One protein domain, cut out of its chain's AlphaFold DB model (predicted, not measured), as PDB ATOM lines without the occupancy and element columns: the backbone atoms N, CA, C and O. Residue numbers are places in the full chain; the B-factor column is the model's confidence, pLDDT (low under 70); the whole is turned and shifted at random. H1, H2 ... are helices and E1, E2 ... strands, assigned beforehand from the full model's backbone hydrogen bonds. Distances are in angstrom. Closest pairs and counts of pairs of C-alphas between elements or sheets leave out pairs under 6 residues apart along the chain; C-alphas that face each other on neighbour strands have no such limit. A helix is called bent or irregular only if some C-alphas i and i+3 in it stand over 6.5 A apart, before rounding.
ATOM      1  N   GLU A   6      48.938 -25.472 -68.858       86.31
ATOM      2  CA  GLU A   6      49.465 -25.917 -67.564       86.31
ATOM      3  C   GLU A   6      48.656 -25.333 -66.402       86.31
ATOM      4  O   GLU A   6      48.289 -26.049 -65.470       86.31
ATOM      5  N   GLY A   7      48.273 -24.055 -66.480       86.19
ATOM      6  CA  GLY A   7      47.361 -23.434 -65.516       86.19
ATOM      7  C   GLY A   7      45.997 -24.134 -65.429       86.19
ATOM      8  O   GLY A   7      45.457 -24.330 -64.331       86.19
ATOM      9  N   TYR A   8      45.442 -24.560 -66.567       87.75
ATOM     10  CA  TYR A   8      44.208 -25.350 -66.609       87.75
ATOM     11  C   TYR A   8      44.402 -26.733 -65.979       87.75
ATOM     12  O   TYR A   8      43.642 -27.107 -65.085       87.75
ATOM     13  N   MET A   9      45.446 -27.458 -66.388       88.75
ATOM     14  CA  MET A   9      45.755 -28.792 -65.870       88.75
ATOM     15  C   MET A   9      45.987 -28.782 -64.361       88.75
ATOM     16  O   MET A   9      45.422 -29.605 -63.643       88.75
ATOM     17  N   SER A  10      46.760 -27.820 -63.864       92.81
ATOM     18  CA  SER A  10      46.984 -27.615 -62.435       92.81
ATOM     19  C   SER A  10      45.673 -27.413 -61.675       92.81
ATOM     20  O   SER A  10      45.473 -28.010 -60.617       92.81
ATOM     21  N   SER A  11      44.751 -26.621 -62.231       91.69
ATOM     22  CA  SER A  11      43.441 -26.359 -61.625       91.69
ATOM     23  C   SER A  11      42.569 -27.613 -61.565       91.69
ATOM     24  O   SER A  11      42.043 -27.933 -60.502       91.69
ATOM     25  N   ASP A  12      42.460 -28.355 -62.668       92.25
ATOM     26  CA  ASP A  12      41.698 -29.610 -62.719       92.25
ATOM     27  C   ASP A  12      42.255 -30.653 -61.734       92.25
ATOM     28  O   ASP A  12      41.518 -31.261 -60.955       92.25
ATOM     29  N   LYS A  13      43.584 -30.804 -61.699       92.69
ATOM     30  CA  LYS A  13      44.271 -31.724 -60.783       92.69
ATOM     31  C   LYS A  13      44.173 -31.298 -59.322       92.69
ATOM     32  O   LYS A  13      44.257 -32.156 -58.446       92.69
ATOM     33  N   PHE A  14      43.995 -30.009 -59.043       94.88
ATOM     34  CA  PHE A  14      43.761 -29.536 -57.684       94.88
ATOM     35  C   PHE A  14      42.396 -30.002 -57.166       94.88
ATOM     36  O   PHE A  14      42.313 -30.611 -56.103       94.88
ATOM     37  N   GLU A  15      41.336 -29.789 -57.945       93.44
ATOM     38  CA  GLU A  15      39.976 -30.188 -57.563       93.44
ATOM     39  C   GLU A  15      39.835 -31.715 -57.459       93.44
ATOM     40  O   GLU A  15      39.381 -32.262 -56.447       93.44
ATOM     41  N   ASN A  16      40.286 -32.431 -58.489       90.94
ATOM     42  CA  ASN A  16      40.128 -33.883 -58.561       90.94
ATOM     43  C   ASN A  16      41.122 -34.645 -57.672       90.94
ATOM     44  O   ASN A  16      40.835 -35.765 -57.266       90.94
ATOM     45  N   GLY A  17      42.278 -34.051 -57.368       88.50
ATOM     46  CA  GLY A  17      43.286 -34.629 -56.481       88.50
ATOM     47  C   GLY A  17      43.140 -34.110 -55.056       88.50
ATOM     48  O   GLY A  17      42.606 -34.792 -54.189       88.50
ATOM     49  N   VAL A  18      43.586 -32.876 -54.814       93.44
ATOM     50  CA  VAL A  18      43.717 -32.300 -53.465       93.44
ATOM     51  C   VAL A  18      42.379 -32.237 -52.734       93.44
ATOM     52  O   VAL A  18      42.255 -32.773 -51.633       93.44
ATOM     53  N   ILE A  19      41.365 -31.609 -53.334       94.38
ATOM     54  CA  ILE A  19      40.078 -31.383 -52.660       94.38
ATOM     55  C   ILE A  19      39.346 -32.700 -52.413       94.38
ATOM     56  O   ILE A  19      38.801 -32.918 -51.328       94.38
ATOM     57  N   THR A  20      39.363 -33.604 -53.391       91.31
ATOM     58  CA  THR A  20      38.765 -34.935 -53.241       91.31
ATOM     59  C   THR A  20      39.449 -35.726 -52.128       91.31
ATOM     60  O   THR A  20      38.755 -36.238 -51.248       91.31
ATOM     61  N   THR A  21      40.784 -35.759 -52.088       89.94
ATOM     62  CA  THR A  21      41.543 -36.405 -51.008       89.94
ATOM     63  C   THR A  21      41.216 -35.788 -49.646       89.94
ATOM     64  O   THR A  21      40.931 -36.521 -48.699       89.94
ATOM     65  N   MET A  22      41.156 -34.459 -49.536       90.88
ATOM     66  CA  MET A  22      40.830 -33.775 -48.277       90.88
ATOM     67  C   MET A  22      39.439 -34.132 -47.755       90.88
ATOM     68  O   MET A  22      39.282 -34.405 -46.565       90.88
ATOM     69  N   ARG A  23      38.437 -34.248 -48.633       91.06
ATOM     70  CA  ARG A  23      37.084 -34.687 -48.246       91.06
ATOM     71  C   ARG A  23      37.064 -36.089 -47.632       91.06
ATOM     72  O   ARG A  23      36.227 -36.349 -46.772       91.06
ATOM     73  N   THR A  24      37.993 -36.976 -48.003       88.94
ATOM     74  CA  THR A  24      38.076 -38.325 -47.405       88.94
ATOM     75  C   THR A  24      38.521 -38.319 -45.941       88.94
ATOM     76  O   THR A  24      38.249 -39.273 -45.217       88.94
ATOM     77  N   THR A  25      39.157 -37.238 -45.472       84.62
ATOM     78  CA  THR A  25      39.614 -37.109 -44.077       84.62
ATOM     79  C   THR A  25      38.478 -36.894 -43.079       84.62
ATOM     80  O   THR A  25      38.704 -37.002 -41.873       84.62
ATOM     81  N   ASN A  26      37.276 -36.547 -43.560       86.69
ATOM     82  CA  ASN A  26      36.124 -36.151 -42.747       86.69
ATOM     83  C   ASN A  26      36.458 -35.080 -41.683       86.69
ATOM     84  O   ASN A  26      35.883 -35.060 -40.595       86.69
ATOM     85  N   THR A  27      37.435 -34.222 -41.983       88.88
ATOM     86  CA  THR A  27      37.892 -33.113 -41.141       88.88
ATOM     87  C   THR A  27      37.543 -31.807 -41.857       88.88
ATOM     88  O   THR A  27      37.765 -31.737 -43.068       88.88
ATOM     89  N   PRO A  28      36.994 -30.785 -41.174       92.31
ATOM     90  CA  PRO A  28      36.796 -29.480 -41.790       92.31
ATOM     91  C   PRO A  28      38.133 -28.914 -42.266       92.31
ATOM     92  O   PRO A  28      39.172 -29.105 -41.628       92.31
ATOM     93  N   PHE A  29      38.120 -28.273 -43.428       94.31
ATOM     94  CA  PHE A  29      39.327 -27.707 -43.995       94.31
ATOM     95  C   PHE A  29      39.019 -26.460 -44.802       94.31
ATOM     96  O   PHE A  29      37.995 -26.368 -45.482       94.31
ATOM     97  N   SER A  30      39.978 -25.553 -44.767       95.00
ATOM     98  CA  SER A  30      39.993 -24.315 -45.529       95.00
ATOM     99  C   SER A  30      41.195 -24.353 -46.467       95.00
ATOM    100  O   SER A  30      42.220 -24.954 -46.141       95.00
ATOM    101  N   TYR A  31      41.096 -23.776 -47.662       95.81
ATOM    102  CA  TYR A  31      42.207 -23.799 -48.612       95.81
ATOM    103  C   TYR A  31      42.303 -22.516 -49.428       95.81
ATOM    104  O   TYR A  31      41.308 -21.843 -49.690       95.81
ATOM    105  N   TYR A  32      43.520 -22.224 -49.875       95.75
ATOM    106  CA  TYR A  32      43.828 -21.153 -50.812       95.75
ATOM    107  C   TYR A  32      44.739 -21.685 -51.913       95.75
ATOM    108  O   TYR A  32      45.575 -22.558 -51.671       95.75
ATOM    109  N   ARG A  33      44.591 -21.169 -53.132       94.19
ATOM    110  CA  ARG A  33      45.394 -21.568 -54.291       94.19
ATOM    111  C   ARG A  33      45.693 -20.361 -55.160       94.19
ATOM    112  O   ARG A  33      44.786 -19.610 -55.508       94.19
ATOM    113  N   GLU A  34      46.946 -20.234 -55.574       90.81
ATOM    114  CA  GLU A  34      47.391 -19.176 -56.473       90.81
ATOM    115  C   GLU A  34      48.491 -19.677 -57.411       90.81
ATOM    116  O   GLU A  34      49.644 -19.890 -57.022       90.81
ATOM    117  N   GLY A  35      48.131 -19.841 -58.685       89.81
ATOM    118  CA  GLY A  35      49.007 -20.457 -59.676       89.81
ATOM    119  C   GLY A  35      49.317 -21.906 -59.299       89.81
ATOM    120  O   GLY A  35      48.402 -22.713 -59.131       89.81
ATOM    121  N   PHE A  36      50.605 -22.212 -59.156       93.69
ATOM    122  CA  PHE A  36      51.124 -23.545 -58.831       93.69
ATOM    123  C   PHE A  36      51.418 -23.751 -57.346       93.69
ATOM    124  O   PHE A  36      52.073 -24.722 -56.992       93.69
ATOM    125  N   GLU A  37      50.931 -22.870 -56.478       94.38
ATOM    126  CA  GLU A  37      51.087 -22.989 -55.029       94.38
ATOM    127  C   GLU A  37      49.722 -22.998 -54.350       94.38
ATOM    128  O   GLU A  37      48.760 -22.371 -54.814       94.38
ATOM    129  N   SER A  38      49.631 -23.718 -53.240       95.69
ATOM    130  CA  SER A  38      48.418 -23.808 -52.446       95.69
ATOM    131  C   SER A  38      48.727 -24.085 -50.979       95.69
ATOM    132  O   SER A  38      49.774 -24.624 -50.624       95.69
ATOM    133  N   LEU A  39      47.780 -23.711 -50.129       96.25
ATOM    134  CA  LEU A  39      47.735 -24.060 -48.725       96.25
ATOM    135  C   LEU A  39      46.401 -24.735 -48.433       96.25
ATOM    136  O   LEU A  39      45.352 -24.221 -48.820       96.25
ATOM    137  N   VAL A  40      46.448 -25.818 -47.666       95.75
ATOM    138  CA  VAL A  40      45.283 -26.393 -46.991       95.75
ATOM    139  C   VAL A  40      45.485 -26.300 -45.480       95.75
ATOM    140  O   VAL A  40      46.528 -26.697 -44.963       95.75
ATOM    141  N   ILE A  41      44.485 -25.789 -44.770       94.50
ATOM    142  CA  ILE A  41      44.418 -25.765 -43.310       94.50
ATOM    143  C   ILE A  41      43.414 -26.832 -42.881       94.50
ATOM    144  O   ILE A  41      42.233 -26.727 -43.199       94.50
ATOM    145  N   LEU A  42      43.880 -27.865 -42.179       92.44
ATOM    146  CA  LEU A  42      43.020 -28.882 -41.573       92.44
ATOM    147  C   LEU A  42      42.638 -28.446 -40.157       92.44
ATOM    148  O   LEU A  42      43.499 -28.341 -39.277       92.44
ATOM    149  N   GLU A  43      41.342 -28.264 -39.932       88.31
ATOM    150  CA  GLU A  43      40.751 -27.788 -38.679       88.31
ATOM    151  C   GLU A  43      40.533 -28.953 -37.706       88.31
ATOM    152  O   GLU A  43      39.418 -29.323 -37.334       88.31
ATOM    153  N   ARG A  44      41.638 -29.591 -37.324       83.12
ATOM    154  CA  ARG A  44      41.678 -30.635 -36.295       83.12
ATOM    155  C   ARG A  44      42.465 -30.133 -35.090       83.12
ATOM    156  O   ARG A  44      43.175 -29.139 -35.171       83.12
ATOM    157  N   GLN A  45      42.378 -30.843 -33.968       82.94
ATOM    158  CA  GLN A  45      43.343 -30.703 -32.882       82.94
ATOM    159  C   GLN A  45      44.355 -31.855 -32.960       82.94
ATOM    160  O   GLN A  45      43.967 -33.011 -32.751       82.94
ATOM    161  N   PRO A  46      45.637 -31.585 -33.270       86.44
ATOM    162  CA  PRO A  46      46.252 -30.283 -33.589       86.44
ATOM    163  C   PRO A  46      45.930 -29.781 -35.012       86.44
ATOM    164  O   PRO A  46      45.566 -30.586 -35.867       86.44
ATOM    165  N   LEU A  47      46.081 -28.468 -35.246       90.88
ATOM    166  CA  LEU A  47      45.893 -27.827 -36.553       90.88
ATOM    167  C   LEU A  47      47.052 -28.191 -37.479       90.88
ATOM    168  O   LEU A  47      48.211 -28.206 -37.044       90.88
ATOM    169  N   PHE A  48      46.748 -28.414 -38.758       92.06
ATOM    170  CA  PHE A  48      47.763 -28.664 -39.782       92.06
ATOM    171  C   PHE A  48      47.685 -27.638 -40.906       92.06
ATOM    172  O   PHE A  48      46.616 -27.402 -41.457       92.06
ATOM    173  N   PHE A  49      48.839 -27.094 -41.280       93.75
ATOM    174  CA  PHE A  49      49.043 -26.257 -42.457       93.75
ATOM    175  C   PHE A  49      49.829 -27.074 -43.475       93.75
ATOM    176  O   PHE A  49      51.001 -27.378 -43.247       93.75
ATOM    177  N   VAL A  50      49.180 -27.461 -44.565       94.25
ATOM    178  CA  VAL A  50      49.745 -28.300 -45.623       94.25
ATOM    179  C   VAL A  50      50.009 -27.423 -46.839       94.25
ATOM    180  O   VAL A  50      49.077 -27.008 -47.528       94.25
ATOM    181  N   PHE A  51      51.281 -27.135 -47.090       94.88
ATOM    182  CA  PHE A  51      51.734 -26.383 -48.253       94.88
ATOM    183  C   PHE A  51      51.936 -27.335 -49.427       94.88
ATOM    184  O   PHE A  51      52.595 -28.373 -49.307       94.88
ATOM    185  N   LEU A  52      51.339 -26.980 -50.559       95.38
ATOM    186  CA  LEU A  52      51.280 -27.794 -51.762       95.38
ATOM    187  C   LEU A  52      51.853 -27.019 -52.943       95.38
ATOM    188  O   LEU A  52      51.569 -25.832 -53.108       95.38
ATOM    189  N   THR A  53      52.576 -27.726 -53.805       95.25
ATOM    190  CA  THR A  53      53.086 -27.183 -55.067       95.25
ATOM    191  C   THR A  53      52.690 -28.091 -56.224       95.25
ATOM    192  O   THR A  53      52.752 -29.315 -56.109       95.25
ATOM    193  N   TYR A  54      52.268 -27.505 -57.341       95.44
ATOM    194  CA  TYR A  54      52.021 -28.236 -58.578       95.44
ATOM    195  C   TYR A  54      53.332 -28.459 -59.324       95.44
ATOM    196  O   TYR A  54      54.071 -27.512 -59.594       95.44
ATOM    197  N   ILE A  55      53.597 -29.708 -59.694       94.44
ATOM    198  CA  ILE A  55      54.737 -30.066 -60.533       94.44
ATOM    199  C   ILE A  55      54.199 -30.532 -61.892       94.44
ATOM    200  O   ILE A  55      53.420 -31.487 -61.926       94.44
ATOM    201  N   PRO A  56      54.590 -29.882 -63.006       93.62
ATOM    202  CA  PRO A  56      54.177 -30.293 -64.342       93.62
ATOM    203  C   PRO A  56      54.737 -31.657 -64.747       93.62
ATOM    204  O   PRO A  56      55.783 -32.108 -64.269       93.62
ATOM    205  N   THR A  57      54.065 -32.293 -65.704       92.50
ATOM    206  CA  THR A  57      54.457 -33.606 -66.229       92.50
ATOM    207  C   THR A  57      55.895 -33.601 -66.764       92.50
ATOM    208  O   THR A  57      56.306 -32.692 -67.480       92.50
ATOM    209  N   GLY A  58      56.666 -34.641 -66.443       91.00
ATOM    210  CA  GLY A  58      58.038 -34.832 -66.926       91.00
ATOM    211  C   GLY A  58      59.121 -34.132 -66.099       91.00
ATOM    212  O   GLY A  58      60.307 -34.398 -66.306       91.00
ATOM    213  N   HIS A  59      58.755 -33.298 -65.122       93.75
ATOM    214  CA  HIS A  59      59.719 -32.694 -64.201       93.75
ATOM    215  C   HIS A  59      60.164 -33.690 -63.124       93.75
ATOM    216  O   HIS A  59      59.365 -34.470 -62.605       93.75
ATOM    217  N   HIS A  60      61.449 -33.662 -62.765       94.62
ATOM    218  CA  HIS A  60      61.973 -34.498 -61.686       94.62
ATOM    219  C   HIS A  60      61.555 -33.949 -60.324       94.62
ATOM    220  O   HIS A  60      61.665 -32.750 -60.069       94.62
ATOM    221  N   THR A  61      61.125 -34.838 -59.435       93.31
ATOM    222  CA  THR A  61      60.788 -34.497 -58.053       93.31
ATOM    223  C   THR A  61      61.077 -35.659 -57.113       93.31
ATOM    224  O   THR A  61      61.154 -36.819 -57.521       93.31
ATOM    225  N   HIS A  62      61.251 -35.329 -55.841       93.38
ATOM    226  CA  HIS A  62      61.350 -36.269 -54.729       93.38
ATOM    227  C   HIS A  62      60.259 -36.011 -53.681       93.38
ATOM    228  O   HIS A  62      60.269 -36.647 -52.632       93.38
ATOM    229  N   LEU A  63      59.345 -35.070 -53.941       93.19
ATOM    230  CA  LEU A  63      58.300 -34.692 -53.000       93.19
ATOM    231  C   LEU A  63      57.160 -35.724 -53.008       93.19
ATOM    232  O   LEU A  63      56.769 -36.215 -54.082       93.19
ATOM    233  N   PRO A  64      56.622 -36.070 -51.828       92.31
ATOM    234  CA  PRO A  64      55.494 -36.978 -51.722       92.31
ATOM    235  C   PRO A  64      54.224 -36.336 -52.283       92.31
ATOM    236  O   PRO A  64      53.990 -35.133 -52.175       92.31
ATOM    237  N   THR A  65      53.371 -37.161 -52.876       90.56
ATOM    238  CA  THR A  65      51.987 -36.767 -53.160       90.56
ATOM    239  C   THR A  65      51.200 -36.622 -51.860       90.56
ATOM    240  O   THR A  65      51.589 -37.145 -50.814       90.56
ATOM    241  N   LEU A  66      50.048 -35.959 -51.930       86.94
ATOM    242  CA  LEU A  66      49.180 -35.804 -50.768       86.94
ATOM    243  C   LEU A  66      48.750 -37.148 -50.157       86.94
ATOM    244  O   LEU A  66      48.790 -37.316 -48.939       86.94
ATOM    245  N   GLU A  67      48.398 -38.121 -50.997       85.38
ATOM    246  CA  GLU A  67      48.023 -39.465 -50.548       85.38
ATOM    247  C   GLU A  67      49.169 -40.180 -49.824       85.38
ATOM    248  O   GLU A  67      48.941 -40.844 -48.813       85.38
ATOM    249  N   GLN A  68      50.400 -40.026 -50.319       87.19
ATOM    250  CA  GLN A  68      51.598 -40.582 -49.686       87.19
ATOM    251  C   GLN A  68      51.846 -39.931 -48.325       87.19
ATOM    252  O   GLN A  68      52.002 -40.636 -47.328       87.19
ATOM    253  N   SER A  69      51.787 -38.599 -48.243       86.94
ATOM    254  CA  SER A  69      51.948 -37.888 -46.971       86.94
ATOM    255  C   SER A  69      50.891 -38.287 -45.944       86.94
ATOM    256  O   SER A  69      51.215 -38.463 -44.773       86.94
ATOM    257  N   MET A  70      49.645 -38.519 -46.366       81.88
ATOM    258  CA  MET A  70      48.586 -39.014 -45.477       81.88
ATOM    259  C   MET A  70      48.834 -40.435 -44.955       81.88
ATOM    260  O   MET A  70      48.327 -40.793 -43.893       81.88
ATOM    261  N   LYS A  71      49.621 -41.241 -45.673       85.00
ATOM    262  CA  LYS A  71      50.064 -42.579 -45.252       85.00
ATOM    263  C   LYS A  71      51.402 -42.565 -44.505       85.00
ATOM    264  O   LYS A  71      51.909 -43.630 -44.167       85.00
ATOM    265  N   ASN A  72      51.960 -41.384 -44.215       81.62
ATOM    266  CA  ASN A  72      53.316 -41.199 -43.682       81.62
ATOM    267  C   ASN A  72      54.410 -41.815 -44.574       81.62
ATOM    268  O   ASN A  72      55.447 -42.268 -44.086       81.62
ATOM    269  N   GLU A  73      54.181 -41.842 -45.885       84.00
ATOM    270  CA  GLU A  73      55.161 -42.282 -46.869       84.00
ATOM    271  C   GLU A  73      56.012 -41.091 -47.322       84.00
ATOM    272  O   GLU A  73      55.500 -40.020 -47.661       84.00
ATOM    273  N   ASN A  74      57.330 -41.287 -47.343       81.62
ATOM    274  CA  ASN A  74      58.254 -40.300 -47.889       81.62
ATOM    275  C   ASN A  74      58.215 -40.328 -49.418       81.62
ATOM    276  O   ASN A  74      57.990 -41.372 -50.033       81.62
ATOM    277  N   GLY A  75      58.495 -39.185 -50.038       80.31
ATOM    278  CA  GLY A  75      58.650 -39.138 -51.482       80.31
ATOM    279  C   GLY A  75      59.903 -39.893 -51.939       80.31
ATOM    280  O   GLY A  75      60.899 -40.018 -51.221       80.31
ATOM    281  N   HIS A  76      59.841 -40.421 -53.157       86.69
ATOM    282  CA  HIS A  76      60.956 -41.087 -53.824       86.69
ATOM    283  C   HIS A  76      61.293 -40.337 -55.115       86.69
ATOM    284  O   HIS A  76      60.384 -39.756 -55.713       86.69
ATOM    285  N   PRO A  77      62.561 -40.344 -55.572       92.06
ATOM    286  CA  PRO A  77      62.924 -39.748 -56.851       92.06
ATOM    287  C   PRO A  77      62.098 -40.348 -57.989       92.06
ATOM    288  O   PRO A  77      62.107 -41.560 -58.207       92.06
ATOM    289  N   ARG A  78      61.379 -39.496 -58.713       92.25
ATOM    290  CA  ARG A  78      60.514 -39.886 -59.827       92.25
ATOM    291  C   ARG A  78      60.330 -38.722 -60.794       92.25
ATOM    292  O   ARG A  78      60.663 -37.575 -60.490       92.25
ATOM    293  N   GLN A  79      59.751 -39.021 -61.949       94.25
ATOM    294  CA  GLN A  79      59.183 -37.991 -62.810       94.25
ATOM    295  C   GLN A  79      57.754 -37.688 -62.365       94.25
ATOM    296  O   GLN A  79      57.016 -38.578 -61.934       94.25
ATOM    297  N   SER A  80      57.383 -36.418 -62.428       92.31
ATOM    298  CA  SER A  80      56.019 -35.984 -62.186       92.31
ATOM    299  C   SER A  80      55.107 -36.398 -63.330       92.31
ATOM    300  O   SER A  80      55.484 -36.350 -64.502       92.31
ATOM    301  N   THR A  81      53.898 -36.801 -62.972       91.25
ATOM    302  CA  THR A  81      52.789 -37.094 -63.880       91.25
ATOM    303  C   THR A  81      51.815 -35.917 -63.993       91.25
ATOM    304  O   THR A  81      50.709 -36.082 -64.509       91.25
ATOM    305  N   GLY A  82      52.220 -34.730 -63.522       92.56
ATOM    306  CA  GLY A  82      51.365 -33.551 -63.461       92.56
ATOM    307  C   GLY A  82      50.477 -33.596 -62.223       92.56
ATOM    308  O   GLY A  82      49.265 -33.805 -62.332       92.56
ATOM    309  N   GLU A  83      51.065 -33.407 -61.043       93.12
ATOM    310  CA  GLU A  83      50.347 -33.529 -59.772       93.12
ATOM    311  C   GLU A  83      50.725 -32.468 -58.737       93.12
ATOM    312  O   GLU A  83      51.782 -31.840 -58.796       93.12
ATOM    313  N   TRP A  84      49.836 -32.299 -57.757       95.69
ATOM    314  CA  TRP A  84      50.111 -31.533 -56.551       95.69
ATOM    315  C   TRP A  84      50.844 -32.408 -55.537       95.69
ATOM    316  O   TRP A  84      50.385 -33.498 -55.183       95.69
ATOM    317  N   VAL A  85      51.984 -31.918 -55.069       95.00
ATOM    318  CA  VAL A  85      52.827 -32.580 -54.072       95.00
ATOM    319  C   VAL A  85      52.879 -31.759 -52.795       95.00
ATOM    320  O   VAL A  85      52.675 -30.545 -52.819       95.00
ATOM    321  N   VAL A  86      53.157 -32.428 -51.682       94.75
ATOM    322  CA  VAL A  86      53.346 -31.788 -50.383       94.75
ATOM    323  C   VAL A  86      54.775 -31.280 -50.297       94.75
ATOM    324  O   VAL A  86      55.721 -32.063 -50.349       94.75
ATOM    325  N   ASP A  87      54.906 -29.966 -50.158       92.25
ATOM    326  CA  ASP A  87      56.190 -29.310 -49.937       92.25
ATOM    327  C   ASP A  87      56.536 -29.318 -48.444       92.25
ATOM    328  O   ASP A  87      57.566 -29.842 -48.029       92.25
ATOM    329  N   THR A  88      55.630 -28.805 -47.607       91.38
ATOM    330  CA  THR A  88      55.840 -28.714 -46.157       91.38
ATOM    331  C   THR A  88      54.530 -28.893 -45.393       91.38
ATOM    332  O   THR A  88      53.474 -28.421 -45.814       91.38
ATOM    333  N   ILE A  89      54.600 -29.545 -44.229       91.75
ATOM    334  CA  ILE A  89      53.495 -29.630 -43.267       91.75
ATOM    335  C   ILE A  89      53.937 -28.988 -41.957       91.75
ATOM    336  O   ILE A  89      54.929 -29.403 -41.355       91.75
ATOM    337  N   PHE A  90      53.164 -28.023 -41.468       92.19
ATOM    338  CA  PHE A  90      53.303 -27.526 -40.107       92.19
ATOM    339  C   PHE A  90      52.147 -27.990 -39.243       92.19
ATOM    340  O   PHE A  90      50.984 -27.797 -39.577       92.19
ATOM    341  N   GLN A  91      52.491 -28.540 -38.087       91.38
ATOM    342  CA  GLN A  91      51.545 -28.909 -37.050       91.38
ATOM    343  C   GLN A  91      51.678 -27.936 -35.880       91.38
ATOM    344  O   GLN A  91      52.792 -27.612 -35.449       91.38
ATOM    345  N   THR A  92      50.549 -27.474 -35.352       89.00
ATOM    346  CA  THR A  92      50.518 -26.603 -34.176       89.00
ATOM    347  C   THR A  92      49.257 -26.828 -33.355       89.00
ATOM    348  O   THR A  92      48.232 -27.283 -33.861       89.00
ATOM    349  N   ARG A  93      49.322 -26.535 -32.058       88.25
ATOM    350  CA  ARG A  93      48.111 -26.452 -31.240       88.25
ATOM    351  C   ARG A  93      47.376 -25.173 -31.606       88.25
ATOM    352  O   ARG A  93      48.006 -24.176 -31.933       88.25
ATOM    353  N   GLU A  94      46.058 -25.189 -31.492       81.00
ATOM    354  CA  GLU A  94      45.214 -24.025 -31.774       81.00
ATOM    355  C   GLU A  94      45.632 -22.792 -30.951       81.00
ATOM    356  O   GLU A  94      45.850 -21.718 -31.504       81.00
ATOM    357  N   ALA A  95      45.913 -22.983 -29.655       84.38
ATOM    358  CA  ALA A  95      46.430 -21.933 -28.771       84.38
ATOM    359  C   ALA A  95      47.764 -21.316 -29.243       84.38
ATOM    360  O   ALA A  95      48.039 -20.148 -28.976       84.38
ATOM    361  N   ASP A  96      48.566 -22.089 -29.978       87.31
ATOM    362  CA  ASP A  96      49.881 -21.702 -30.484       87.31
ATOM    363  C   ASP A  96      49.850 -21.433 -31.997       87.31
ATOM    364  O   ASP A  96      50.902 -21.333 -32.633       87.31
ATOM    365  N   ALA A  97      48.669 -21.334 -32.619       84.00
ATOM    366  CA  ALA A  97      48.547 -21.280 -34.074       84.00
ATOM    367  C   ALA A  97      49.294 -20.089 -34.681       84.00
ATOM    368  O   ALA A  97      49.934 -20.223 -35.720       84.00
ATOM    369  N   LYS A  98      49.333 -18.957 -33.969       86.88
ATOM    370  CA  LYS A  98      50.070 -17.750 -34.376       86.88
ATOM    371  C   LYS A  98      51.589 -17.950 -34.450       86.88
ATOM    372  O   LYS A  98      52.250 -17.193 -35.155       86.88
ATOM    373  N   SER A  99      52.148 -18.980 -33.806       86.88
ATOM    374  CA  SER A  99      53.572 -19.331 -33.952       86.88
ATOM    375  C   SER A  99      53.941 -19.752 -35.377       86.88
ATOM    376  O   SER A  99      55.123 -19.760 -35.724       86.88
ATOM    377  N   ILE A 100      52.946 -20.068 -36.220       88.25
ATOM    378  CA  ILE A 100      53.174 -20.371 -37.630       88.25
ATOM    379  C   ILE A 100      53.895 -19.220 -38.326       88.25
ATOM    380  O   ILE A 100      54.844 -19.480 -39.051       88.25
ATOM    381  N   PHE A 101      53.547 -17.960 -38.039       89.69
ATOM    382  CA  PHE A 101      54.109 -16.803 -38.741       89.69
ATOM    383  C   PHE A 101      55.630 -16.700 -38.582       89.69
ATOM    384  O   PHE A 101      56.314 -16.441 -39.563       89.69
ATOM    385  N   THR A 102      56.173 -17.043 -37.413       87.12
ATOM    386  CA  THR A 102      57.629 -17.114 -37.198       87.12
ATOM    387  C   THR A 102      58.293 -18.209 -38.040       87.12
ATOM    388  O   THR A 102      59.438 -18.071 -38.459       87.12
ATOM    389  N   LYS A 103      57.588 -19.314 -38.319       85.00
ATOM    390  CA  LYS A 103      58.090 -20.371 -39.210       85.00
ATOM    391  C   LYS A 103      58.043 -19.942 -40.679       85.00
ATOM    392  O   LYS A 103      58.920 -20.336 -41.441       85.00
ATOM    393  N   LEU A 104      57.051 -19.132 -41.060       86.31
ATOM    394  CA  LEU A 104      56.877 -18.646 -42.433       86.31
ATOM    395  C   LEU A 104      57.870 -17.539 -42.807       86.31
ATOM    396  O   LEU A 104      58.196 -17.429 -43.979       86.31
ATOM    397  N   GLU A 105      58.387 -16.762 -41.848       80.38
ATOM    398  CA  GLU A 105      59.358 -15.676 -42.100       80.38
ATOM    399  C   GLU A 105      60.614 -16.129 -42.867       80.38
ATOM    400  O   GLU A 105      61.226 -15.334 -43.575       80.38
ATOM    401  N   ASN A 106      60.983 -17.407 -42.751       74.56
ATOM    402  CA  ASN A 106      62.149 -17.980 -43.429       74.56
ATOM    403  C   ASN A 106      61.802 -18.708 -44.737       74.56
ATOM    404  O   ASN A 106      62.684 -19.298 -45.361       74.56
ATOM    405  N   LEU A 107      60.531 -18.710 -45.139       77.44
ATOM    406  CA  LEU A 107      60.051 -19.389 -46.334       77.44
ATOM    407  C   LEU A 107      59.638 -18.366 -47.390       77.44
ATOM    408  O   LEU A 107      59.044 -17.335 -47.089       77.44
ATOM    409  N   SER A 108      59.914 -18.678 -48.655       82.12
ATOM    410  CA  SER A 108      59.514 -17.851 -49.798       82.12
ATOM    411  C   SER A 108      58.031 -18.056 -50.141       82.12
ATOM    412  O   SER A 108      57.697 -18.478 -51.244       82.12
ATOM    413  N   ILE A 109      57.140 -17.801 -49.182       83.94
ATOM    414  CA  ILE A 109      55.690 -17.976 -49.330       83.94
ATOM    415  C   ILE A 109      55.066 -16.675 -49.827       83.94
ATOM    416  O   ILE A 109      55.392 -15.596 -49.340       83.94
ATOM    417  N   LYS A 110      54.126 -16.775 -50.770       87.62
ATOM    418  CA  LYS A 110      53.384 -15.615 -51.283       87.62
ATOM    419  C   LYS A 110      52.594 -14.892 -50.188       87.62
ATOM    420  O   LYS A 110      51.875 -15.520 -49.408       87.62
ATOM    421  N   ASP A 111      52.610 -13.561 -50.227       88.81
ATOM    422  CA  ASP A 111      51.902 -12.692 -49.273       88.81
ATOM    423  C   ASP A 111      50.394 -12.968 -49.182       88.81
ATOM    424  O   ASP A 111      49.801 -12.871 -48.105       88.81
ATOM    425  N   ASN A 112      49.757 -13.360 -50.289       92.25
ATOM    426  CA  ASN A 112      48.332 -13.693 -50.292       92.25
ATOM    427  C   ASN A 112      48.034 -14.967 -49.487       92.25
ATOM    428  O   ASN A 112      47.023 -15.024 -48.790       92.25
ATOM    429  N   ILE A 113      48.936 -15.958 -49.509       91.25
ATOM    430  CA  ILE A 113      48.820 -17.158 -48.668       91.25
ATOM    431  C   ILE A 113      48.957 -16.763 -47.193       91.25
ATOM    432  O   ILE A 113      48.171 -17.207 -46.359       91.25
ATOM    433  N   ILE A 114      49.912 -15.887 -46.862       91.56
ATOM    434  CA  ILE A 114      50.092 -15.371 -45.494       91.56
ATOM    435  C   ILE A 114      48.840 -14.611 -45.031       91.56
ATOM    436  O   ILE A 114      48.408 -14.755 -43.885       91.56
ATOM    437  N   THR A 115      48.243 -13.818 -45.920       92.94
ATOM    438  CA  THR A 115      47.006 -13.075 -45.652       92.94
ATOM    439  C   THR A 115      45.839 -14.025 -45.405       92.94
ATOM    440  O   THR A 115      45.150 -13.874 -44.399       92.94
ATOM    441  N   PHE A 116      45.683 -15.063 -46.227       94.62
ATOM    442  CA  PHE A 116      44.670 -16.097 -46.028       94.62
ATOM    443  C   PHE A 116      44.830 -16.825 -44.683       94.62
ATOM    444  O   PHE A 116      43.866 -16.945 -43.934       94.62
ATOM    445  N   ILE A 117      46.054 -17.236 -44.314       92.94
ATOM    446  CA  ILE A 117      46.342 -17.833 -42.992       92.94
ATOM    447  C   ILE A 117      45.872 -16.909 -41.876       92.94
ATOM    448  O   ILE A 117      45.282 -17.355 -40.895       92.94
ATOM    449  N   ARG A 118      46.166 -15.613 -42.008       92.38
ATOM    450  CA  ARG A 118      45.786 -14.610 -41.022       92.38
ATOM    451  C   ARG A 118      44.269 -14.542 -40.880       92.38
ATOM    452  O   ARG A 118      43.786 -14.600 -39.758       92.38
ATOM    453  N   GLU A 119      43.543 -14.441 -41.986       92.56
ATOM    454  CA  GLU A 119      42.081 -14.378 -41.989       92.56
ATOM    455  C   GLU A 119      41.444 -15.627 -41.379       92.56
ATOM    456  O   GLU A 119      40.593 -15.486 -40.504       92.56
ATOM    457  N   GLU A 120      41.887 -16.826 -41.765       91.44
ATOM    458  CA  GLU A 120      41.357 -18.071 -41.197       91.44
ATOM    459  C   GLU A 120      41.671 -18.183 -39.700       91.44
ATOM    460  O   GLU A 120      40.788 -18.498 -38.909       91.44
ATOM    461  N   LEU A 121      42.881 -17.822 -39.260       87.56
ATOM    462  CA  LEU A 121      43.235 -17.852 -37.835       87.56
ATOM    463  C   LEU A 121      42.496 -16.834 -36.962       87.56
ATOM    464  O   LEU A 121      42.467 -17.013 -35.750       87.56
ATOM    465  N   TYR A 122      41.936 -15.770 -37.540       81.50
ATOM    466  CA  TYR A 122      41.098 -14.806 -36.816       81.50
ATOM    467  C   TYR A 122      39.602 -15.155 -36.849       81.50
ATOM    468  O   TYR A 122      38.811 -14.438 -36.234       81.50
ATOM    469  N   ARG A 123      39.202 -16.217 -37.563       77.12
ATOM    470  CA  ARG A 123      37.832 -16.756 -37.521       77.12
ATOM    471  C   ARG A 123      37.607 -17.735 -36.367       77.12
ATOM    472  O   ARG A 123      36.452 -17.915 -35.985       77.12
ATOM    473  N   PHE A 124      38.677 -18.337 -35.845       62.28
ATOM    474  CA  PHE A 124      38.677 -19.140 -34.616       62.28
ATOM    475  C   PHE A 124      38.813 -18.239 -33.381       62.28
ATOM    476  O   PHE A 124      38.116 -18.512 -32.379       62.28
TER     477      PHE A 124
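This is residues 6 to 124 of the 124 residues of an uncharacterized protein of Bacillus thuringiensis (UniProt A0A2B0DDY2). A twisted sheet of four strands lies between helices: the long helix H1 and the short H2 cover one face, and the helical hairpin of H3 and H4 covers the other. This makes three layers, with H3 and H4 on one face of the sheet and H1 on the other. The printed part has 119 residues, with four named helices and four named strands in the order H1 E1 E2 E3 H2 E4 H3 H4; the sheet runs E1 E2 E3 E4, antiparallel throughout, and the class is mixed, helices and strands. The whole is compact, with a radius of gyration of the C-alphas of 14.1 A and spans of 41 by 28 by 24 A.

H1, residues 6 to 24, is on the sheet of E1, residues 29 to 34, E2, residues 37 to 42, E3, residues 47 to 55, and E4, residues 83 to 92. Its height over the sheet is 8.2 A, and it only just runs along the strands, at 28 degrees to E3 on the local plane. The closest C-alphas of H1 and E4 are those of Lys 13 and Glu 83, 6.4 A apart. E1, E2 and E3 form a meander, each strand the antiparallel neighbour of the one before. In the hairpin of E1 and E2, N 32 and O 39 are 2.9 A apart, within hydrogen-bond range; in the hairpin of E2 and E3, N 50 and O 40 are 2.8 A apart, and between E3 and E4, N 49 and O 90 are 2.8 A apart. H2, residues 66 to 70, is on the same face as H1, and the two only just touch, with 3 pairs of C-alphas within 8 A, made by residues 18 to 21 of H1 alone; the closest are Val 18 and Leu 66, 7.0 A. H3, residues 94 to 104, is on the opposite face, over E4 and slantwise to the strands at 49 degrees on the local plane. H4, residues 111 to 121, is on the same face as H3, over E1 and E2, at a height over the sheet of 9.3 A. H3 and H4, a helical hairpin, only just touch, with 3 pairs of C-alphas within 8 A, the closest Ala 97 and Leu 121 at 7.4 A; they run opposite ways at a shallow tilt of 9 degrees. H1 is apart from H3 and H4. Every O i to N i+4 pair is within hydrogen-bond range in H2 and H4, but 13 of 15 in H1 and 1 of 7 in H3, where 7 of 8 O i to N i+3 pairs are.

H1 begins at C-alpha 6, (49.465, -25.917, -67.564), and is 26.3 A long; E3 is 25.7 A and E4 26.5 A. H3 is irregular, with C-alphas 95 and 98 7.9 A apart. H4 ends at C-alpha 121, (43.235, -17.852, -37.835).

The C-alphas farthest apart, of Gly 58 and Ala 95, are 41.9 A apart. The printed part has no cut. The link from H2 to E4 is long, 12 residues, and residues 60 to 61 pair antiparallel with residues 78 to 79. The mean pLDDT of the printed part is 89.7, and residue 124 is under 70.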